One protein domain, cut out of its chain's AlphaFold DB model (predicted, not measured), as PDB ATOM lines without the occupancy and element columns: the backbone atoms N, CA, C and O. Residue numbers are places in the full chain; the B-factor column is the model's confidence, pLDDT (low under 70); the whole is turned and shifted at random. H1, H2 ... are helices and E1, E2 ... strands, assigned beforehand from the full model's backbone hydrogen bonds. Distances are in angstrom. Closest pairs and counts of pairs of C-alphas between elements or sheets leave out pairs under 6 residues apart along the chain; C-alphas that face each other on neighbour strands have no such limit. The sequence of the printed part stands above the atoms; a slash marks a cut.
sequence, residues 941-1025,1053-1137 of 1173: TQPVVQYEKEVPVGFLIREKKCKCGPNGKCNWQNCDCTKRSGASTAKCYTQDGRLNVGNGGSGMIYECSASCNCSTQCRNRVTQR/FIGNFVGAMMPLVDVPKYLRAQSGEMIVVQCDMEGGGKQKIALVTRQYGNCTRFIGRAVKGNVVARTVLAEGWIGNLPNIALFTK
ATOM      1  N   THR A 941     152.903 245.661 202.938       85.06
ATOM      2  CA  THR A 941     153.450 246.948 203.402       85.06
ATOM      3  C   THR A 941     153.218 247.199 204.897       85.06
ATOM      4  O   THR A 941     153.685 248.208 205.427       85.06
ATOM      5  N   GLN A 942     152.534 246.283 205.597       82.25
ATOM      6  CA  GLN A 942     152.311 246.327 207.046       82.25
ATOM      7  C   GLN A 942     152.536 244.955 207.711       82.25
ATOM      8  O   GLN A 942     152.270 243.937 207.067       82.25
ATOM      9  N   PRO A 943     153.018 244.896 208.973       77.50
ATOM     10  CA  PRO A 943     153.210 243.639 209.695       77.50
ATOM     11  C   PRO A 943     151.920 242.837 209.864       77.50
ATOM     12  O   PRO A 943     150.866 243.387 210.180       77.50
ATOM     13  N   VAL A 944     152.029 241.518 209.718       79.50
ATOM     14  CA  VAL A 944     150.912 240.580 209.892       79.50
ATOM     15  C   VAL A 944     151.033 239.946 211.272       79.50
ATOM     16  O   VAL A 944     151.917 239.124 211.496       79.50
ATOM     17  N   VAL A 945     150.175 240.326 212.219       74.44
ATOM     18  CA  VAL A 945     150.188 239.729 213.566       74.44
ATOM     19  C   VAL A 945     149.678 238.288 213.488       74.44
ATOM     20  O   VAL A 945     148.527 238.051 213.134       74.44
ATOM     21  N   GLN A 946     150.540 237.328 213.828       66.75
ATOM     22  CA  GLN A 946     150.208 235.905 213.894       66.75
ATOM     23  C   GLN A 946     150.116 235.480 215.363       66.75
ATOM     24  O   GLN A 946     151.078 234.965 215.934       66.75
ATOM     25  N   TYR A 947     148.954 235.724 215.980       62.41
ATOM     26  CA  TYR A 947     148.674 235.299 217.352       62.41
ATOM     27  C   TYR A 947     147.278 234.678 217.491       62.41
ATOM     28  O   TYR A 947     146.284 235.279 217.100       62.41
ATOM     29  N   GLU A 948     147.206 233.489 218.095       46.22
ATOM     30  CA  GLU A 948     145.961 232.736 218.342       46.22
ATOM     31  C   GLU A 948     145.179 233.220 219.580       46.22
ATOM     32  O   GLU A 948     144.148 232.650 219.932       46.22
ATOM     33  N   LYS A 949     145.685 234.236 220.287       48.31
ATOM     34  CA  LYS A 949     145.077 234.800 221.497       48.31
ATOM     35  C   LYS A 949     144.909 236.303 221.343       48.31
ATOM     36  O   LYS A 949     145.716 236.950 220.678       48.31
ATOM     37  N   GLU A 950     143.872 236.838 221.983       47.50
ATOM     38  CA  GLU A 950     143.620 238.278 222.083       47.50
ATOM     39  C   GLU A 950     144.898 239.014 222.502       47.50
ATOM     40  O   GLU A 950     145.591 238.561 223.417       47.50
ATOM     41  N   VAL A 951     145.213 240.133 221.836       51.38
ATOM     42  CA  VAL A 951     146.418 240.930 222.120       51.38
ATOM     43  C   VAL A 951     146.423 241.296 223.609       51.38
ATOM     44  O   VAL A 951     145.538 242.043 224.035       51.38
ATOM     45  N   PRO A 952     147.384 240.795 224.416       44.88
ATOM     46  CA  PRO A 952     147.380 241.032 225.853       44.88
ATOM     47  C   PRO A 952     147.333 242.526 226.175       44.88
ATOM     48  O   PRO A 952     148.162 243.295 225.696       44.88
ATOM     49  N   VAL A 953     146.373 242.934 227.008       41.66
ATOM     50  CA  VAL A 953     146.011 244.351 227.220       41.66
ATOM     51  C   VAL A 953     147.199 245.216 227.695       41.66
ATOM     52  O   VAL A 953     147.234 246.414 227.434       41.66
ATOM     53  N   GLY A 954     148.220 244.607 228.313       42.44
ATOM     54  CA  GLY A 954     149.479 245.255 228.711       42.44
ATOM     55  C   GLY A 954     150.472 245.595 227.583       42.44
ATOM     56  O   GLY A 954     151.497 246.213 227.869       42.44
ATOM     57  N   PHE A 955     150.198 245.230 226.322       47.38
ATOM     58  CA  PHE A 955     150.941 245.729 225.149       47.38
ATOM     59  C   PHE A 955     150.569 247.171 224.770       47.38
ATOM     60  O   PHE A 955     151.297 247.810 224.010       47.38
ATOM     61  N   LEU A 956     149.445 247.693 225.276       50.62
ATOM     62  CA  LEU A 956     148.917 249.005 224.906       50.62
ATOM     63  C   LEU A 956     149.743 250.144 225.514       50.62
ATOM     64  O   LEU A 956     149.340 250.765 226.497       50.62
ATOM     65  N   ILE A 957     150.875 250.468 224.888       55.19
ATOM     66  CA  ILE A 957     151.667 251.651 225.229       55.19
ATOM     67  C   ILE A 957     150.760 252.886 225.122       55.19
ATOM     68  O   ILE A 957     150.378 253.284 224.017       55.19
ATOM     69  N   ARG A 958     150.422 253.517 226.260       54.12
ATOM     70  CA  ARG A 958     149.516 254.681 226.280       54.12
ATOM     71  C   ARG A 958     149.998 255.804 225.367       54.12
ATOM     72  O   ARG A 958     151.130 256.289 225.495       54.12
ATOM     73  N   GLU A 959     149.109 256.289 224.505       57.31
ATOM     74  CA  GLU A 959     149.369 257.452 223.662       57.31
ATOM     75  C   GLU A 959     149.411 258.742 224.491       57.31
ATOM     76  O   GLU A 959     148.410 259.184 225.058       57.31
ATOM     77  N   LYS A 960     150.579 259.391 224.534       62.84
ATOM     78  CA  LYS A 960     150.716 260.762 225.041       62.84
ATOM     79  C   LYS A 960     150.697 261.725 223.859       62.84
ATOM     80  O   LYS A 960     151.713 261.909 223.190       62.84
ATOM     81  N   LYS A 961     149.530 262.324 223.619       76.19
ATOM     82  CA  LYS A 961     149.304 263.337 222.581       76.19
ATOM     83  C   LYS A 961     150.147 264.586 222.852       76.19
ATOM     84  O   LYS A 961     150.104 265.114 223.962       76.19
ATOM     85  N   CYS A 962     150.865 265.100 221.853       79.31
ATOM     86  CA  CYS A 962     151.546 266.390 221.985       79.31
ATOM     87  C   CYS A 962     150.554 267.556 221.905       79.31
ATOM     88  O   CYS A 962     149.656 267.559 221.061       79.31
ATOM     89  N   LYS A 963     150.791 268.611 222.692       76.44
ATOM     90  CA  LYS A 963     149.992 269.854 222.654       76.44
ATOM     91  C   LYS A 963     150.339 270.798 221.483       76.44
ATOM     92  O   LYS A 963     149.935 271.957 221.475       76.44
ATOM     93  N   CYS A 964     151.115 270.340 220.499       79.06
ATOM     94  CA  CYS A 964     151.555 271.160 219.369       79.06
ATOM     95  C   CYS A 964     150.404 271.434 218.383       79.06
ATOM     96  O   CYS A 964     149.727 270.503 217.952       79.06
ATOM     97  N   GLY A 965     150.221 272.702 217.998       67.44
ATOM     98  CA  GLY A 965     149.140 273.136 217.104       67.44
ATOM     99  C   GLY A 965     149.257 272.670 215.639       67.44
ATOM    100  O   GLY A 965     150.299 272.137 215.229       67.44
ATOM    101  N   PRO A 966     148.212 272.922 214.823       59.62
ATOM    102  CA  PRO A 966     148.035 272.325 213.495       59.62
ATOM    103  C   PRO A 966     149.178 272.610 212.517       59.62
ATOM    104  O   PRO A 966     149.559 271.717 211.760       59.62
ATOM    105  N   ASN A 967     149.800 273.793 212.589       57.59
ATOM    106  CA  ASN A 967     150.809 274.296 211.641       57.59
ATOM    107  C   ASN A 967     152.187 273.588 211.736       57.59
ATOM    108  O   ASN A 967     153.226 274.199 211.493       57.59
ATOM    109  N   GLY A 968     152.229 272.316 212.143       55.88
ATOM    110  CA  GLY A 968     153.398 271.431 212.048       55.88
ATOM    111  C   GLY A 968     154.588 271.777 212.954       55.88
ATOM    112  O   GLY A 968     155.630 271.131 212.839       55.88
ATOM    113  N   LYS A 969     154.452 272.758 213.860       60.06
ATOM    114  CA  LYS A 969     155.535 273.343 214.682       60.06
ATOM    115  C   LYS A 969     156.087 272.426 215.798       60.06
ATOM    116  O   LYS A 969     156.577 272.923 216.809       60.06
ATOM    117  N   CYS A 970     156.053 271.102 215.643       72.44
ATOM    118  CA  CYS A 970     156.758 270.193 216.549       72.44
ATOM    119  C   CYS A 970     158.275 270.394 216.404       72.44
ATOM    120  O   CYS A 970     158.879 269.998 215.404       72.44
ATOM    121  N   ASN A 971     158.888 271.025 217.405       65.88
ATOM    122  CA  ASN A 971     160.333 271.066 217.587       65.88
ATOM    123  C   ASN A 971     160.754 270.062 218.677       65.88
ATOM    124  O   ASN A 971     159.943 269.604 219.479       65.88
ATOM    125  N   TRP A 972     162.046 269.745 218.704       65.44
ATOM    126  CA  TRP A 972     162.650 268.779 219.627       65.44
ATOM    127  C   TRP A 972     162.588 269.216 221.105       65.44
ATOM    128  O   TRP A 972     162.676 268.370 221.989       65.44
ATOM    129  N   GLN A 973     162.399 270.515 221.372       64.94
ATOM    130  CA  GLN A 973     162.350 271.101 222.720       64.94
ATOM    131  C   GLN A 973     160.945 271.071 223.345       64.94
ATOM    132  O   GLN A 973     160.812 270.793 224.534       64.94
ATOM    133  N   ASN A 974     159.890 271.341 222.562       71.75
ATOM    134  CA  ASN A 974     158.551 271.639 223.089       71.75
ATOM    135  C   ASN A 974     157.495 270.583 222.717       71.75
ATOM    136  O   ASN A 974     156.345 270.717 223.126       71.75
ATOM    137  N   CYS A 975     157.850 269.536 221.966       81.31
ATOM    138  CA  CYS A 975     156.937 268.440 221.639       81.31
ATOM    139  C   CYS A 975     157.041 267.290 222.653       81.31
ATOM    140  O   CYS A 975     158.110 266.721 222.868       81.31
ATOM    141  N   ASP A 976     155.917 266.901 223.253       80.06
ATOM    142  CA  ASP A 976     155.885 265.830 224.259       80.06
ATOM    143  C   ASP A 976     156.256 264.453 223.675       80.06
ATOM    144  O   ASP A 976     156.862 263.632 224.362       80.06
ATOM    145  N   CYS A 977     155.981 264.228 222.383       81.31
ATOM    146  CA  CYS A 977     156.399 263.021 221.667       81.31
ATOM    147  C   CYS A 977     157.929 262.960 221.503       81.31
ATOM    148  O   CYS A 977     158.523 261.932 221.811       81.31
ATOM    149  N   THR A 978     158.596 264.060 221.119       78.62
ATOM    150  CA  THR A 978     160.069 264.063 220.978       78.62
ATOM    151  C   THR A 978     160.776 263.961 222.326       78.62
ATOM    152  O   THR A 978     161.796 263.285 222.424       78.62
ATOM    153  N   LYS A 979     160.215 264.569 223.385       76.69
ATOM    154  CA  LYS A 979     160.702 264.405 224.766       76.69
ATOM    155  C   LYS A 979     160.643 262.945 225.226       76.69
ATOM    156  O   LYS A 979     161.551 262.498 225.922       76.69
ATOM    157  N   ARG A 980     159.602 262.196 224.831       74.75
ATOM    158  CA  ARG A 980     159.414 260.786 225.213       74.75
ATOM    159  C   ARG A 980     160.529 259.866 224.704       74.75
ATOM    160  O   ARG A 980     160.833 258.888 225.378       74.75
ATOM    161  N   SER A 981     161.167 260.194 223.580       71.38
ATOM    162  CA  SER A 981     162.326 259.445 223.068       71.38
ATOM    163  C   SER A 981     163.550 259.505 223.992       71.38
ATOM    164  O   SER A 981     164.396 258.617 223.906       71.38
ATOM    165  N   GLY A 982     163.658 260.520 224.861       63.69
ATOM    166  CA  GLY A 982     164.803 260.770 225.749       63.69
ATOM    167  C   GLY A 982     165.595 262.036 225.388       63.69
ATOM    168  O   GLY A 982     165.413 262.621 224.324       63.69
ATOM    169  N   ALA A 983     166.475 262.496 226.286       51.47
ATOM    170  CA  ALA A 983     167.170 263.783 226.134       51.47
ATOM    171  C   ALA A 983     168.282 263.774 225.065       51.47
ATOM    172  O   ALA A 983     168.376 264.704 224.266       51.47
ATOM    173  N   SER A 984     169.094 262.713 225.007       50.31
ATOM    174  CA  SER A 984     170.131 262.518 223.974       50.31
ATOM    175  C   SER A 984     169.521 262.276 222.587       50.31
ATOM    176  O   SER A 984     169.990 262.793 221.576       50.31
ATOM    177  N   THR A 985     168.415 261.541 222.565       51.25
ATOM    178  CA  THR A 985     167.612 261.158 221.402       51.25
ATOM    179  C   THR A 985     166.613 262.230 220.957       51.25
ATOM    180  O   THR A 985     166.069 262.104 219.865       51.25
ATOM    181  N   ALA A 986     166.381 263.316 221.705       53.25
ATOM    182  CA  ALA A 986     165.365 264.336 221.385       53.25
ATOM    183  C   ALA A 986     165.494 264.932 219.966       53.25
ATOM    184  O   ALA A 986     164.516 265.410 219.391       53.25
ATOM    185  N   LYS A 987     166.692 264.867 219.372       68.06
ATOM    186  CA  LYS A 987     167.000 265.281 217.996       68.06
ATOM    187  C   LYS A 987     166.900 264.131 216.970       68.06
ATOM    188  O   LYS A 987     167.657 264.160 216.002       68.06
ATOM    189  N   CYS A 988     166.009 263.146 217.166       77.19
ATOM    190  CA  CYS A 988     165.820 261.953 216.309       77.19
ATOM    191  C   CYS A 988     165.877 262.255 214.804       77.19
ATOM    192  O   CYS A 988     166.578 261.564 214.065       77.19
ATOM    193  N   TYR A 989     165.160 263.292 214.362       83.12
ATOM    194  CA  TYR A 989     165.047 263.664 212.955       83.12
ATOM    195  C   TYR A 989     165.616 265.056 212.663       83.12
ATOM    196  O   TYR A 989     165.474 265.993 213.455       83.12
ATOM    197  N   THR A 990     166.243 265.202 211.496       77.75
ATOM    198  CA  THR A 990     166.665 266.493 210.939       77.75
ATOM    199  C   THR A 990     165.455 267.313 210.474       77.75
ATOM    200  O   THR A 990     164.330 266.818 210.390       77.75
ATOM    201  N   GLN A 991     165.671 268.586 210.121       71.31
ATOM    202  CA  GLN A 991     164.588 269.450 209.628       71.31
ATOM    203  C   GLN A 991     163.949 268.958 208.317       71.31
ATOM    204  O   GLN A 991     162.808 269.332 208.044       71.31
ATOM    205  N   ASP A 992     164.666 268.113 207.569       71.25
ATOM    206  CA  ASP A 992     164.281 267.557 206.267       71.25
ATOM    207  C   ASP A 992     163.747 266.112 206.373       71.25
ATOM    208  O   ASP A 992     163.560 265.444 205.358       71.25
ATOM    209  N   GLY A 993     163.523 265.601 207.592       77.88
ATOM    210  CA  GLY A 993     162.960 264.264 207.821       77.88
ATOM    211  C   GLY A 993     163.944 263.105 207.627       77.88
ATOM    212  O   GLY A 993     163.527 262.018 207.237       77.88
ATOM    213  N   ARG A 994     165.245 263.316 207.875       86.00
ATOM    214  CA  ARG A 994     166.269 262.248 207.916       86.00
ATOM    215  C   ARG A 994     166.574 261.849 209.357       86.00
ATOM    216  O   ARG A 994     166.522 262.705 210.234       86.00
ATOM    217  N   LEU A 995     166.948 260.595 209.612       87.38
ATOM    218  CA  LEU A 995     167.490 260.168 210.907       87.38
ATOM    219  C   LEU A 995     168.800 260.910 211.209       87.38
ATOM    220  O   LEU A 995     169.711 260.972 210.384       87.38
ATOM    221  N   ASN A 996     168.919 261.442 212.420       83.94
ATOM    222  CA  ASN A 996     170.123 262.100 212.909       83.94
ATOM    223  C   ASN A 996     171.127 261.060 213.433       83.94
ATOM    224  O   ASN A 996     171.222 260.816 214.636       83.94
ATOM    225  N   VAL A 997     171.861 260.431 212.508       73.19
ATOM    226  CA  VAL A 997     172.744 259.281 212.783       73.19
ATOM    227  C   VAL A 997     173.721 259.548 213.941       73.19
ATOM    228  O   VAL A 997     173.892 258.686 214.799       73.19
ATOM    229  N   GLY A 998     174.288 260.758 214.030       62.53
ATOM    230  CA  GLY A 998     175.253 261.138 215.071       62.53
ATOM    231  C   GLY A 998     174.679 261.355 216.480       62.53
ATOM    232  O   GLY A 998     175.447 261.389 217.433       62.53
ATOM    233  N   ASN A 999     173.356 261.483 216.641       56.09
ATOM    234  CA  ASN A 999     172.690 261.596 217.954       56.09
ATOM    235  C   ASN A 999     171.809 260.365 218.267       56.09
ATOM    236  O   ASN A 999     170.994 260.384 219.191       56.09
ATOM    237  N   GLY A1000     171.933 259.290 217.481       50.31
ATOM    238  CA  GLY A1000     171.089 258.102 217.568       50.31
ATOM    239  C   GLY A1000     171.448 257.167 218.725       50.31
ATOM    240  O   GLY A1000     171.928 256.058 218.479       50.31
ATOM    241  N   GLY A1001     171.169 257.572 219.968       53.84
ATOM    242  CA  GLY A1001     171.213 256.680 221.136       53.84
ATOM    243  C   GLY A1001     170.319 255.439 220.966       53.84
ATOM    244  O   GLY A1001     169.435 255.421 220.113       53.84
ATOM    245  N   SER A1002     170.534 254.389 221.760       57.09
ATOM    246  CA  SER A1002     169.867 253.074 221.636       57.09
ATOM    247  C   SER A1002     168.369 253.041 222.009       57.09
ATOM    248  O   SER A1002     167.779 251.969 222.101       57.09
ATOM    249  N   GLY A1003     167.738 254.199 222.223       66.62
ATOM    250  CA  GLY A1003     166.333 254.308 222.623       66.62
ATOM    251  C   GLY A1003     165.325 254.148 221.477       66.62
ATOM    252  O   GLY A1003     165.637 254.355 220.303       66.62
ATOM    253  N   MET A1004     164.084 253.830 221.850       76.19
ATOM    254  CA  MET A1004     162.920 253.842 220.959       76.19
ATOM    255  C   MET A1004     162.576 255.277 220.527       76.19
ATOM    256  O   MET A1004     162.556 256.195 221.349       76.19
ATOM    257  N   ILE A1005     162.258 255.461 219.245       83.00
ATOM    258  CA  ILE A1005     161.764 256.734 218.704       83.00
ATOM    259  C   ILE A1005     160.241 256.785 218.850       83.00
ATOM    260  O   ILE A1005     159.550 255.858 218.430       83.00
ATOM    261  N   TYR A1006     159.708 257.876 219.397       82.88
ATOM    262  CA  TYR A1006     158.266 258.107 219.504       82.88
ATOM    263  C   TYR A1006     157.815 259.180 218.511       82.88
ATOM    264  O   TYR A1006     158.060 260.375 218.709       82.88
ATOM    265  N   GLU A1007     157.138 258.763 217.442       86.69
ATOM    266  CA  GLU A1007     156.553 259.684 216.469       86.69
ATOM    267  C   GLU A1007     155.255 260.330 216.986       86.69
ATOM    268  O   GLU A1007     154.624 259.875 217.940       86.69
ATOM    269  N   CYS A1008     154.841 261.428 216.352       84.12
ATOM    270  CA  CYS A1008     153.526 262.013 216.572       84.12
ATOM    271  C   CYS A1008     152.447 261.140 215.921       84.12
ATOM    272  O   CYS A1008     152.559 260.763 214.756       84.12
ATOM    273  N   SER A1009     151.386 260.870 216.672       80.19
ATOM    274  CA  SER A1009     150.262 260.000 216.324       80.19
ATOM    275  C   SER A1009     149.166 260.774 215.563       80.19
ATOM    276  O   SER A1009     149.147 262.005 215.583       80.19
ATOM    277  N   ALA A1010     148.270 260.123 214.817       75.81
ATOM    278  CA  ALA A1010     147.096 260.784 214.213       75.81
ATOM    279  C   ALA A1010     146.204 261.463 215.276       75.81
ATOM    280  O   ALA A1010     145.589 262.495 215.022       75.81
ATOM    281  N   SER A1011     146.240 260.942 216.499       77.00
ATOM    282  CA  SER A1011     145.599 261.453 217.696       77.00
ATOM    283  C   SER A1011     146.255 262.735 218.258       77.00
ATOM    284  O   SER A1011     145.645 263.387 219.112       77.00
ATOM    285  N   CYS A1012     147.440 263.143 217.771       82.06
ATOM    286  CA  CYS A1012     148.082 264.438 218.043       82.06
ATOM    287  C   CYS A1012     147.590 265.561 217.112       82.06
ATOM    288  O   CYS A1012     147.586 265.404 215.893       82.06
ATOM    289  N   ASN A1013     147.380 266.765 217.659       80.88
ATOM    290  CA  ASN A1013     146.892 267.956 216.938       80.88
ATOM    291  C   ASN A1013     147.850 268.549 215.874       80.88
ATOM    292  O   ASN A1013     147.548 269.593 215.296       80.88
ATOM    293  N   CYS A1014     149.005 267.934 215.605       82.31
ATOM    294  CA  CYS A1014     149.963 268.422 214.612       82.31
ATOM    295  C   CYS A1014     149.740 267.771 213.235       82.31
ATOM    296  O   CYS A1014     149.537 266.560 213.138       82.31
ATOM    297  N   SER A1015     149.838 268.577 212.168       79.94
ATOM    298  CA  SER A1015     149.683 268.161 210.761       79.94
ATOM    299  C   SER A1015     150.392 266.842 210.403       79.94
ATOM    300  O   SER A1015     151.435 266.492 210.961       79.94
ATOM    301  N   THR A1016     149.871 266.135 209.399       76.88
ATOM    302  CA  THR A1016     150.504 264.955 208.780       76.88
ATOM    303  C   THR A1016     151.910 265.246 208.233       76.88
ATOM    304  O   THR A1016     152.745 264.349 208.166       76.88
ATOM    305  N   GLN A1017     152.216 266.512 207.923       75.00
ATOM    306  CA  GLN A1017     153.547 266.976 207.510       75.00
ATOM    307  C   GLN A1017     154.516 267.236 208.683       75.00
ATOM    308  O   GLN A1017     155.669 267.607 208.452       75.00
ATOM    309  N   CYS A1018     154.086 267.036 209.935       79.75
ATOM    310  CA  CYS A1018     154.905 267.188 211.141       79.75
ATOM    311  C   CYS A1018     156.276 266.496 211.013       79.75
ATOM    312  O   CYS A1018     156.371 265.346 210.584       79.75
ATOM    313  N   ARG A1019     157.344 267.188 211.440       79.00
ATOM    314  CA  ARG A1019     158.736 266.689 211.400       79.00
ATOM    315  C   ARG A1019     158.963 265.402 212.197       79.00
ATOM    316  O   ARG A1019     159.907 264.682 211.911       79.00
ATOM    317  N   ASN A1020     158.099 265.118 213.168       83.94
ATOM    318  CA  ASN A1020     158.115 263.898 213.973       83.94
ATOM    319  C   ASN A1020     157.118 262.844 213.441       83.94
ATOM    320  O   ASN A1020     156.508 262.128 214.226       83.94
ATOM    321  N   ARG A1021     156.888 262.808 212.123       85.56
ATOM    322  CA  ARG A1021     156.126 261.781 211.392       85.56
ATOM    323  C   ARG A1021     156.920 261.403 210.141       85.56
ATOM    324  O   ARG A1021     156.690 261.999 209.089       85.56
ATOM    325  N   VAL A1022     157.892 260.506 210.243       86.81
ATOM    326  CA  VAL A1022     158.786 260.109 209.144       86.81
ATOM    327  C   VAL A1022     158.440 258.702 208.668       86.81
ATOM    328  O   VAL A1022     158.124 258.527 207.494       86.81
ATOM    329  N   THR A1023     158.421 257.715 209.564       88.06
ATOM    330  CA  THR A1023     158.250 256.289 209.215       88.06
ATOM    331  C   THR A1023     156.796 255.898 208.938       88.06
ATOM    332  O   THR A1023     156.531 254.843 208.360       88.06
ATOM    333  N   GLN A1024     155.856 256.776 209.306       84.44
ATOM    334  CA  GLN A1024     154.447 256.755 208.887       84.44
ATOM    335  C   GLN A1024     154.237 257.075 207.394       84.44
ATOM    336  O   GLN A1024     153.126 256.909 206.892       84.44
ATOM    337  N   ARG A1025     155.246 257.599 206.683       82.38
ATOM    338  CA  ARG A1025     155.110 258.047 205.285       82.38
ATOM    339  C   ARG A1025     155.718 257.028 204.313       82.38
ATOM    340  O   ARG A1025     156.697 256.378 204.667       82.38
ATOM    341  N   PHE A1053     165.250 257.516 205.139       92.50
ATOM    342  CA  PHE A1053     164.310 256.444 205.485       92.50
ATOM    343  C   PHE A1053     164.077 255.524 204.282       92.50
ATOM    344  O   PHE A1053     163.485 255.933 203.287       92.50
ATOM    345  N   ILE A1054     164.550 254.284 204.381       92.69
ATOM    346  CA  ILE A1054     164.467 253.282 203.311       92.69
ATOM    347  C   ILE A1054     163.054 252.699 203.263       92.69
ATOM    348  O   ILE A1054     162.424 252.696 202.207       92.69
ATOM    349  N   GLY A1055     162.557 252.257 204.419       90.75
ATOM    350  CA  GLY A1055     161.256 251.624 204.609       90.75
ATOM    351  C   GLY A1055     161.163 250.967 205.989       90.75
ATOM    352  O   GLY A1055     162.147 250.916 206.733       90.75
ATOM    353  N   ASN A1056     159.985 250.450 206.338       88.69
ATOM    354  CA  ASN A1056     159.814 249.625 207.536       88.69
ATOM    355  C   ASN A1056     160.152 248.161 207.210       88.69
ATOM    356  O   ASN A1056     159.801 247.680 206.130       88.69
ATOM    357  N   PHE A1057     160.809 247.459 208.137       86.56
ATOM    358  CA  PHE A1057     161.047 246.020 208.037       86.56
ATOM    359  C   PHE A1057     159.781 245.272 208.452       86.56
ATOM    360  O   PHE A1057     159.392 245.272 209.622       86.56
ATOM    361  N   VAL A1058     159.110 244.686 207.464       85.44
ATOM    362  CA  VAL A1058     157.767 244.112 207.591       85.44
ATOM    363  C   VAL A1058     157.826 242.595 207.459       85.44
ATOM    364  O   VAL A1058     158.492 242.085 206.564       85.44
ATOM    365  N   GLY A1059     157.074 241.887 208.305       83.44
ATOM    366  CA  GLY A1059     156.869 240.442 208.214       83.44
ATOM    367  C   GLY A1059     155.755 239.947 209.137       83.44
ATOM    368  O   GLY A1059     154.947 240.740 209.628       83.44
ATOM    369  N   ALA A1060     155.719 238.639 209.389       81.50
ATOM    370  CA  ALA A1060     154.839 238.049 210.393       81.50
ATOM    371  C   ALA A1060     155.337 238.396 211.806       81.50
ATOM    372  O   ALA A1060     156.485 238.108 212.141       81.50
ATOM    373  N   MET A1061     154.492 239.026 212.625       78.69
ATOM    374  CA  MET A1061     154.827 239.479 213.976       78.69
ATOM    375  C   MET A1061     154.268 238.508 215.026       78.69
ATOM    376  O   MET A1061     153.059 238.284 215.082       78.69
ATOM    377  N   MET A1062     155.151 237.951 215.859       74.88
ATOM    378  CA  MET A1062     154.832 236.972 216.910       74.88
ATOM    379  C   MET A1062     155.905 236.991 218.015       74.88
ATOM    380  O   MET A1062     157.079 237.194 217.706       74.88
ATOM    381  N   PRO A1063     155.590 236.777 219.303       74.94
ATOM    382  CA  PRO A1063     156.618 236.656 220.335       74.94
ATOM    383  C   PRO A1063     157.578 235.479 220.151       74.94
ATOM    384  O   PRO A1063     157.228 234.420 219.637       74.94
ATOM    385  N   LEU A1064     158.812 235.668 220.624       74.81
ATOM    386  CA  LEU A1064     159.942 234.759 220.404       74.81
ATOM    387  C   LEU A1064     159.699 233.327 220.927       74.81
ATOM    388  O   LEU A1064     160.275 232.379 220.403       74.81
ATOM    389  N   VAL A1065     158.829 233.172 221.930       72.31
ATOM    390  CA  VAL A1065     158.399 231.877 222.491       72.31
ATOM    391  C   VAL A1065     157.497 231.074 221.544       72.31
ATOM    392  O   VAL A1065     157.469 229.848 221.610       72.31
ATOM    393  N   ASP A1066     156.781 231.745 220.640       73.00
ATOM    394  CA  ASP A1066     155.862 231.115 219.693       73.00
ATOM    395  C   ASP A1066     156.539 230.792 218.348       73.00
ATOM    396  O   ASP A1066     156.123 229.854 217.668       73.00
ATOM    397  N   VAL A1067     157.640 231.476 218.003       71.12
ATOM    398  CA  VAL A1067     158.425 231.258 216.767       71.12
ATOM    399  C   VAL A1067     158.738 229.778 216.469       71.12
ATOM    400  O   VAL A1067     158.527 229.374 215.322       71.12
ATOM    401  N   PRO A1068     159.167 228.924 217.427       68.81
ATOM    402  CA  PRO A1068     159.463 227.512 217.147       68.81
ATOM    403  C   PRO A1068     158.249 226.674 216.715       68.81
ATOM    404  O   PRO A1068     158.422 225.612 216.124       68.81
ATOM    405  N   LYS A1069     157.019 227.136 216.989       65.31
ATOM    406  CA  LYS A1069     155.778 226.471 216.549       65.31
ATOM    407  C   LYS A1069     155.538 226.682 215.052       65.31
ATOM    408  O   LYS A1069     155.073 225.775 214.365       65.31
ATOM    409  N   TYR A1070     155.882 227.870 214.552       59.72
ATOM    410  CA  TYR A1070     155.688 228.277 213.159       59.72
ATOM    411  C   TYR A1070     156.908 227.966 212.273       59.72
ATOM    412  O   TYR A1070     156.752 227.620 211.102       59.72
ATOM    413  N   LEU A1071     158.129 228.031 212.819       61.84
ATOM    414  CA  LEU A1071     159.367 227.681 212.120       61.84
ATOM    415  C   LEU A1071     159.828 226.258 212.463       61.84
ATOM    416  O   LEU A1071     160.580 226.037 213.412       61.84
ATOM    417  N   ARG A1072     159.445 225.287 211.622       49.88
ATOM    418  CA  ARG A1072     159.987 223.917 211.662       49.88
ATOM    419  C   ARG A1072     161.491 223.901 211.343       49.88
ATOM    420  O   ARG A1072     161.869 223.808 210.179       49.88
ATOM    421  N   ALA A1073     162.320 223.962 212.384       41.03
ATOM    422  CA  ALA A1073     163.731 223.542 212.452       41.03
ATOM    423  C   ALA A1073     164.753 224.115 211.435       41.03
ATOM    424  O   ALA A1073     165.925 223.757 211.508       41.03
ATOM    425  N   GLN A1074     164.371 225.003 210.513       41.88
ATOM    426  CA  GLN A1074     165.276 225.613 209.532       41.88
ATOM    427  C   GLN A1074     165.062 227.124 209.415       41.88
ATOM    428  O   GLN A1074     163.932 227.614 209.480       41.88
ATOM    429  N   SER A1075     166.173 227.844 209.223       50.72
ATOM    430  CA  SER A1075     166.278 229.305 209.248       50.72
ATOM    431  C   SER A1075     165.198 230.013 208.429       50.72
ATOM    432  O   SER A1075     165.196 229.961 207.199       50.72
ATOM    433  N   GLY A1076     164.309 230.725 209.119       49.19
ATOM    434  CA  GLY A1076     163.564 231.835 208.542       49.19
ATOM    435  C   GLY A1076     164.318 233.128 208.824       49.19
ATOM    436  O   GLY A1076     164.822 233.312 209.926       49.19
ATOM    437  N   GLU A1077     164.380 234.027 207.847       64.44
ATOM    438  CA  GLU A1077     164.811 235.403 208.091       64.44
ATOM    439  C   GLU A1077     163.943 236.012 209.200       64.44
ATOM    440  O   GLU A1077     162.720 236.102 209.054       64.44
ATOM    441  N   MET A1078     164.557 236.417 210.311       69.81
ATOM    442  CA  MET A1078     163.837 237.085 211.389       69.81
ATOM    443  C   MET A1078     164.644 238.210 212.027       69.81
ATOM    444  O   MET A1078     165.875 238.234 211.961       69.81
ATOM    445  N   ILE A1079     163.935 239.132 212.671       69.62
ATOM    446  CA  ILE A1079     164.506 240.149 213.552       69.62
ATOM    447  C   ILE A1079     163.757 240.134 214.886       69.62
ATOM    448  O   ILE A1079     162.531 240.077 214.903       69.62
ATOM    449  N   VAL A1080     164.490 240.205 216.001       68.12
ATOM    450  CA  VAL A1080     163.922 240.252 217.357       68.12
ATOM    451  C   VAL A1080     163.982 241.672 217.918       68.12
ATOM    452  O   VAL A1080     165.063 242.241 218.035       68.12
ATOM    453  N   VAL A1081     162.831 242.207 218.325       66.31
ATOM    454  CA  VAL A1081     162.673 243.471 219.056       66.31
ATOM    455  C   VAL A1081     162.372 243.165 220.519       66.31
ATOM    456  O   VAL A1081     161.491 242.359 220.826       66.31
ATOM    457  N   GLN A1082     163.061 243.829 221.444       66.00
ATOM    458  CA  GLN A1082     162.670 243.836 222.851       66.00
ATOM    459  C   GLN A1082     161.697 244.991 223.106       66.00
ATOM    460  O   GLN A1082     162.001 246.137 222.782       66.00
ATOM    461  N   CYS A1083     160.539 244.679 223.681       61.25
ATOM    462  CA  CYS A1083     159.507 245.637 224.056       61.25
ATOM    463  C   CYS A1083     159.377 245.676 225.582       61.25
ATOM    464  O   CYS A1083     159.311 244.624 226.226       61.25
ATOM    465  N   ASP A1084     159.328 246.879 226.149       59.69
ATOM    466  CA  ASP A1084     158.997 247.097 227.557       59.69
ATOM    467  C   ASP A1084     157.464 247.163 227.705       59.69
ATOM    468  O   ASP A1084     156.796 247.901 226.980       59.69
ATOM    469  N   MET A1085     156.908 246.375 228.624       54.16
ATOM    470  CA  MET A1085     155.465 246.225 228.858       54.16
ATOM    471  C   MET A1085     154.967 247.206 229.930       54.16
ATOM    472  O   MET A1085     155.717 247.548 230.852       54.16
ATOM    473  N   GLU A1086     153.687 247.608 229.892       43.75
ATOM    474  CA  GLU A1086     153.104 248.339 231.030       43.75
ATOM    475  C   GLU A1086     153.129 247.427 232.277       43.75
ATOM    476  O   GLU A1086     152.590 246.321 232.266       43.75
ATOM    477  N   GLY A1087     153.829 247.863 233.333       52.91
ATOM    478  CA  GLY A1087     154.166 247.045 234.510       52.91
ATOM    479  C   GLY A1087     155.653 246.669 234.648       52.91
ATOM    480  O   GLY A1087     156.032 246.098 235.663       52.91
ATOM    481  N   GLY A1088     156.512 247.009 233.677       52.94
ATOM    482  CA  GLY A1088     157.976 246.873 233.796       52.94
ATOM    483  C   GLY A1088     158.560 245.518 233.373       52.94
ATOM    484  O   GLY A1088     159.772 245.318 233.458       52.94
ATOM    485  N   GLY A1089     157.728 244.596 232.883       57.59
ATOM    486  CA  GLY A1089     158.191 243.368 232.231       57.59
ATOM    487  C   GLY A1089     158.818 243.639 230.858       57.59
ATOM    488  O   GLY A1089     158.489 244.625 230.201       57.59
ATOM    489  N   LYS A1090     159.692 242.740 230.392       63.69
ATOM    490  CA  LYS A1090     160.309 242.798 229.055       63.69
ATOM    491  C   LYS A1090     159.896 241.592 228.225       63.69
ATOM    492  O   LYS A1090     160.139 240.460 228.636       63.69
ATOM    493  N   GLN A1091     159.327 241.826 227.044       65.62
ATOM    494  CA  GLN A1091     158.913 240.767 226.123       65.62
ATOM    495  C   GLN A1091     159.634 240.898 224.778       65.62
ATOM    496  O   GLN A1091     159.801 241.991 224.242       65.62
ATOM    497  N   LYS A1092     160.089 239.768 224.225       72.75
ATOM    498  CA  LYS A1092     160.773 239.718 222.926       72.75
ATOM    499  C   LYS A1092     159.778 239.347 221.828       72.75
ATOM    500  O   LYS A1092     159.208 238.255 221.858       72.75
ATOM    501  N   ILE A1093     159.587 240.250 220.871       73.25
ATOM    502  CA  ILE A1093     158.774 240.063 219.664       73.25
ATOM    503  C   ILE A1093     159.706 239.738 218.499       73.25
ATOM    504  O   ILE A1093     160.729 240.392 218.333       73.25
ATOM    505  N   ALA A1094     159.366 238.742 217.690       75.19
ATOM    506  CA  ALA A1094     160.026 238.444 216.430       75.19
ATOM    507  C   ALA A1094     159.179 238.932 215.241       75.19
ATOM    508  O   ALA A1094     157.954 238.810 215.236       75.19
ATOM    509  N   LEU A1095     159.859 239.455 214.225       77.50
ATOM    510  CA  LEU A1095     159.337 239.733 212.890       77.50
ATOM    511  C   LEU A1095     159.986 238.750 211.914       77.50
ATOM    512  O   LEU A1095     161.199 238.803 211.727       77.50
ATOM    513  N   VAL A1096     159.195 237.857 211.320       79.12
ATOM    514  CA  VAL A1096     159.650 236.751 210.460       79.12
ATOM    515  C   VAL A1096     159.246 237.019 209.007       79.12
ATOM    516  O   VAL A1096     158.056 237.090 208.700       79.12
ATOM    517  N   THR A1097     160.213 237.137 208.091       80.81
ATOM    518  CA  THR A1097     159.975 237.596 206.703       80.81
ATOM    519  C   THR A1097     159.831 236.480 205.663       80.81
ATOM    520  O   THR A1097     159.914 236.726 204.464       80.81
ATOM    521  N   ARG A1098     159.613 235.233 206.109       78.19
ATOM    522  CA  ARG A1098     159.584 234.040 205.238       78.19
ATOM    523  C   ARG A1098     158.293 233.878 204.422       78.19
ATOM    524  O   ARG A1098     158.362 233.454 203.279       78.19
ATOM    525  N   GLN A1099     157.129 234.158 205.012       78.19
ATOM    526  CA  GLN A1099     155.820 234.054 204.333       78.19
ATOM    527  C   GLN A1099     155.265 235.417 203.899       78.19
ATOM    528  O   GLN A1099     154.533 235.505 202.919       78.19
ATOM    529  N   TYR A1100     155.610 236.468 204.642       84.00
ATOM    530  CA  TYR A1100     155.087 237.823 204.505       84.00
ATOM    531  C   TYR A1100     156.252 238.805 204.594       84.00
ATOM    532  O   TYR A1100     157.110 238.633 205.457       84.00
ATOM    533  N   GLY A1101     156.273 239.844 203.762       88.06
ATOM    534  CA  GLY A1101     157.209 240.960 203.907       88.06
ATOM    535  C   GLY A1101     157.141 241.957 202.755       88.06
ATOM    536  O   GLY A1101     156.300 241.817 201.876       88.06
ATOM    537  N   ASN A1102     158.027 242.947 202.735       91.06
ATOM    538  CA  ASN A1102     158.223 243.870 201.608       91.06
ATOM    539  C   ASN A1102     159.653 243.743 201.053       91.06
ATOM    540  O   ASN A1102     160.419 242.880 201.481       91.06
ATOM    541  N   CYS A1103     160.049 244.628 200.136       91.38
ATOM    542  CA  CYS A1103     161.385 244.648 199.537       91.38
ATOM    543  C   CYS A1103     162.544 244.721 200.554       91.38
ATOM    544  O   CYS A1103     163.647 244.272 200.253       91.38
ATOM    545  N   THR A1104     162.311 245.213 201.779       90.69
ATOM    546  CA  THR A1104     163.362 245.322 202.805       90.69
ATOM    547  C   THR A1104     163.881 243.975 203.311       90.69
ATOM    548  O   THR A1104     164.961 243.939 203.899       90.69
ATOM    549  N   ARG A1105     163.175 242.860 203.057       87.69
ATOM    550  CA  ARG A1105     163.670 241.518 203.416       87.69
ATOM    551  C   ARG A1105     164.998 241.175 202.729       87.69
ATOM    552  O   ARG A1105     165.867 240.594 203.369       87.69
ATOM    553  N   PHE A1106     165.181 241.651 201.493       89.38
ATOM    554  CA  PHE A1106     166.381 241.471 200.664       89.38
ATOM    555  C   PHE A1106     167.550 242.395 201.053       89.38
ATOM    556  O   PHE A1106     168.562 242.450 200.358       89.38
ATOM    557  N   ILE A1107     167.446 243.162 202.144       88.50
ATOM    558  CA  ILE A1107     168.580 243.942 202.652       88.50
ATOM    559  C   ILE A1107     169.593 242.978 203.280       88.50
ATOM    560  O   ILE A1107     169.268 242.192 204.177       88.50
ATOM    561  N   GLY A1108     170.837 243.055 202.802       83.94
ATOM    562  CA  GLY A1108     171.935 242.210 203.261       83.94
ATOM    563  C   GLY A1108     172.263 242.430 204.737       83.94
ATOM    564  O   GLY A1108     171.789 243.379 205.355       83.94
ATOM    565  N   ARG A1109     173.094 241.575 205.339       82.69
ATOM    566  CA  ARG A1109     173.478 241.684 206.761       82.69
ATOM    567  C   ARG A1109     174.989 241.566 206.916       82.69
ATOM    568  O   ARG A1109     175.560 240.586 206.452       82.69
ATOM    569  N   ALA A1110     175.619 242.533 207.584       81.00
ATOM    570  CA  ALA A1110     177.053 242.513 207.875       81.00
ATOM    571  C   ALA A1110     177.405 243.286 209.157       81.00
ATOM    572  O   ALA A1110     176.711 244.217 209.554       81.00
ATOM    573  N   VAL A1111     178.560 242.964 209.746       78.88
ATOM    574  CA  VAL A1111     179.102 243.610 210.965       78.88
ATOM    575  C   VAL A1111     179.470 245.092 210.751       78.88
ATOM    576  O   VAL A1111     179.714 245.818 211.709       78.88
ATOM    577  N   LYS A1112     179.538 245.553 209.494       83.38
ATOM    578  CA  LYS A1112     179.741 246.963 209.116       83.38
ATOM    579  C   LYS A1112     178.865 247.309 207.910       83.38
ATOM    580  O   LYS A1112     179.360 247.451 206.797       83.38
ATOM    581  N   GLY A1113     177.557 247.366 208.142       86.81
ATOM    582  CA  GLY A1113     176.569 247.764 207.137       86.81
ATOM    583  C   GLY A1113     176.458 249.283 206.937       86.81
ATOM    584  O   GLY A1113     176.890 250.074 207.780       86.81
ATOM    585  N   ASN A1114     175.831 249.677 205.826       91.94
ATOM    586  CA  ASN A1114     175.486 251.061 205.478       91.94
ATOM    587  C   ASN A1114     174.019 251.422 205.818       91.94
ATOM    588  O   ASN A1114     173.615 252.576 205.662       91.94
ATOM    589  N   VAL A1115     173.236 250.467 206.331       90.25
ATOM    590  CA  VAL A1115     171.864 250.633 206.841       90.25
ATOM    591  C   VAL A1115     171.829 250.387 208.351       90.25
ATOM    592  O   VAL A1115     172.469 249.467 208.848       90.25
ATOM    593  N   VAL A1116     171.050 251.177 209.090       86.44
ATOM    594  CA  VAL A1116     170.795 251.020 210.528       86.44
ATOM    595  C   VAL A1116     169.299 250.827 210.790       86.44
ATOM    596  O   VAL A1116     168.461 251.537 210.228       86.44
ATOM    597  N   ALA A1117     168.961 249.871 211.655       84.75
ATOM    598  CA  ALA A1117     167.601 249.657 212.142       84.75
ATOM    599  C   ALA A1117     167.308 250.531 213.372       84.75
ATOM    600  O   ALA A1117     168.186 250.756 214.208       84.75
ATOM    601  N   ARG A1118     166.069 251.016 213.506       83.12
ATOM    602  CA  ARG A1118     165.578 251.729 214.693       83.12
ATOM    603  C   ARG A1118     164.177 251.269 215.068       83.12
ATOM    604  O   ARG A1118     163.313 251.146 214.204       83.12
ATOM    605  N   THR A1119     163.954 251.067 216.361       80.31
ATOM    606  CA  THR A1119     162.639 250.774 216.939       80.31
ATOM    607  C   THR A1119     161.821 252.063 217.010       80.31
ATOM    608  O   THR A1119     162.257 253.027 217.643       80.31
ATOM    609  N   VAL A1120     160.656 252.102 216.361       82.12
ATOM    610  CA  VAL A1120     159.825 253.313 216.231       82.12
ATOM    611  C   VAL A1120     158.369 253.015 216.574       82.12
ATOM    612  O   VAL A1120     157.758 252.123 215.986       82.12
ATOM    613  N   LEU A1121     157.799 253.792 217.496       80.25
ATOM    614  CA  LEU A1121     156.380 253.749 217.831       80.25
ATOM    615  C   LEU A1121     155.618 254.875 217.122       80.25
ATOM    616  O   LEU A1121     155.994 256.047 217.206       80.25
ATOM    617  N   ALA A1122     154.523 254.500 216.464       75.31
ATOM    618  CA  ALA A1122     153.574 255.380 215.792       75.31
ATOM    619  C   ALA A1122     152.159 254.770 215.871       75.31
ATOM    620  O   ALA A1122     152.016 253.567 216.088       75.31
ATOM    621  N   GLU A1123     151.122 255.581 215.668       63.16
ATOM    622  CA  GLU A1123     149.722 255.124 215.597       63.16
ATOM    623  C   GLU A1123     149.397 254.513 214.222       63.16
ATOM    624  O   GLU A1123     150.090 254.770 213.236       63.16
ATOM    625  N   GLY A1124     148.337 253.701 214.159       54.78
ATOM    626  CA  GLY A1124     147.886 253.012 212.943       54.78
ATOM    627  C   GLY A1124     148.506 251.626 212.740       54.78
ATOM    628  O   GLY A1124     148.196 250.958 211.757       54.78
ATOM    629  N   TRP A1125     149.345 251.179 213.677       54.66
ATOM    630  CA  TRP A1125     149.966 249.856 213.690       54.66
ATOM    631  C   TRP A1125     149.333 248.992 214.787       54.66
ATOM    632  O   TRP A1125     148.961 249.493 215.850       54.66
ATOM    633  N   ILE A1126     149.155 247.701 214.502       52.19
ATOM    634  CA  ILE A1126     148.271 246.809 215.266       52.19
ATOM    635  C   ILE A1126     148.694 246.752 216.745       52.19
ATOM    636  O   ILE A1126     149.795 246.313 217.067       52.19
ATOM    637  N   GLY A1127     147.803 247.181 217.647       53.75
ATOM    638  CA  GLY A1127     147.962 247.026 219.099       53.75
ATOM    639  C   GLY A1127     149.017 247.916 219.772       53.75
ATOM    640  O   GLY A1127     149.483 247.552 220.845       53.75
ATOM    641  N   ASN A1128     149.404 249.050 219.172       58.56
ATOM    642  CA  ASN A1128     150.484 249.933 219.656       58.56
ATOM    643  C   ASN A1128     151.852 249.230 219.785       58.56
ATOM    644  O   ASN A1128     152.695 249.622 220.595       58.56
ATOM    645  N   LEU A1129     152.091 248.205 218.963       67.31
ATOM    646  CA  LEU A1129     153.378 247.520 218.883       67.31
ATOM    647  C   LEU A1129     154.399 248.369 218.094       67.31
ATOM    648  O   LEU A1129     154.035 248.997 217.095       67.31
ATOM    649  N   PRO A1130     155.679 248.415 218.512       71.50
ATOM    650  CA  PRO A1130     156.695 249.192 217.816       71.50
ATOM    651  C   PRO A1130     157.131 248.516 216.508       71.50
ATOM    652  O   PRO A1130     157.318 247.301 216.438       71.50
ATOM    653  N   ASN A1131     157.370 249.330 215.482       79.06
ATOM    654  CA  ASN A1131     157.911 248.888 214.200       79.06
ATOM    655  C   ASN A1131     159.439 248.974 214.183       79.06
ATOM    656  O   ASN A1131     160.054 249.678 214.986       79.06
ATOM    657  N   ILE A1132     160.046 248.322 213.193       82.81
ATOM    658  CA  ILE A1132     161.453 248.517 212.846       82.81
ATOM    659  C   ILE A1132     161.518 249.369 211.583       82.81
ATOM    660  O   ILE A1132     161.085 248.937 210.517       82.81
ATOM    661  N   ALA A1133     162.085 250.563 211.690       87.88
ATOM    662  CA  ALA A1133     162.357 251.438 210.561       87.88
ATOM    663  C   ALA A1133     163.831 251.342 210.157       87.88
ATOM    664  O   ALA A1133     164.721 251.373 211.011       87.88
ATOM    665  N   LEU A1134     164.091 251.234 208.855       90.25
ATOM    666  CA  LEU A1134     165.437 251.143 208.299       90.25
ATOM    667  C   LEU A1134     165.858 252.487 207.706       90.25
ATOM    668  O   LEU A1134     165.128 253.092 206.917       90.25
ATOM    669  N   PHE A1135     167.056 252.937 208.068       91.88
ATOM    670  CA  PHE A1135     167.631 254.197 207.605       91.88
ATOM    671  C   PHE A1135     169.047 253.991 207.077       91.88
ATOM    672  O   PHE A1135     169.771 253.131 207.574       91.88
ATOM    673  N   THR A1136     169.501 254.805 206.128       92.75
ATOM    674  CA  THR A1136     170.926 254.830 205.776       92.75
ATOM    675  C   THR A1136     171.758 255.416 206.925       92.75
ATOM    676  O   THR A1136     171.397 256.418 207.545       92.75
ATOM    677  N   LYS A1137     172.898 254.788 207.212       89.25
ATOM    678  CA  LYS A1137     173.896 255.235 208.196       89.25
ATOM    679  C   LYS A1137     174.820 256.312 207.615       89.25
ATOM    680  O   LYS A1137     175.263 257.209 208.324       89.25
TER     681      LYS A1137
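AT A GLANCE: This is residues 941 to 1025 and 1053 to 1137 of the 1173 residues of the protein "Pre-SET domain-containing protein" of Ramazzottius varieornatus (UniProt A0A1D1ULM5). What is the shape? Little regular structure: a lobe of loops, with H1, packs beside the strongly twisted sheet E1-E7-E6, and the sheet E2-E4-E3 follows towards H2. What makes it? The 170 printed residues, mixed in class, run H1 E1 E2 H2 E3 E4 H3 E5 E6 E7; both sheets are antiparallel. It is compact, radius of gyration of the C-alphas 16.3 A, spanning 51 by 38 by 26 A.

IN THESE COORDINATES: Where are the helices? H1 is residues 976 to 980, from C-alpha (155.885, 265.830, 224.259), H2 1067 to 1070, H3 1103 to 1106. And the strands? E1 is 1053 to 1057, E2 1060 to 1063, E3 1078 to 1084, E4 1090 to 1096, E5 1108 to 1110, E6 1115 to 1121, 19.2 A long, and E7 1131 to 1136, ending at C-alpha (170.926, 254.830, 205.776).

HOW THE PARTS SIT: Which N and O are within hydrogen-bond range? N 1054 and O 1134 join E1 to E7, 2.9 A; N 1116 and O 1135 the hairpin E6 and E7, 2.8 A; N 1060 and O 1096 E2 to E4, 2.9 A; N 1079 and O 1095 the hairpin E3 and E4, 2.9 A. H1's O i to N i+4 pair is too; H2 and H3 are too short for one. What else? H2 only grazes E2-E4-E3, H3 only grazes E1-E7-E6, H1 is on neither sheet, and E5 pairs with no named strand. E2, H2, E3 is a split strand-helix-strand unit, two strands that run the same way in one sheet with a helix between them along the chain; E4 lies between E2 and E3 in the sheet, and the crossover is right-handed.

THE WHOLE: Is there a cut? Residues 1026 to 1052 are not printed; C-alphas 1025 and 1053 are 9.3 A apart. Which links are long? Of the links printed whole, none. Where is confidence low? The printed part's mean pLDDT is 72.0, with 66 residues under 70, among them 1068 to 1091.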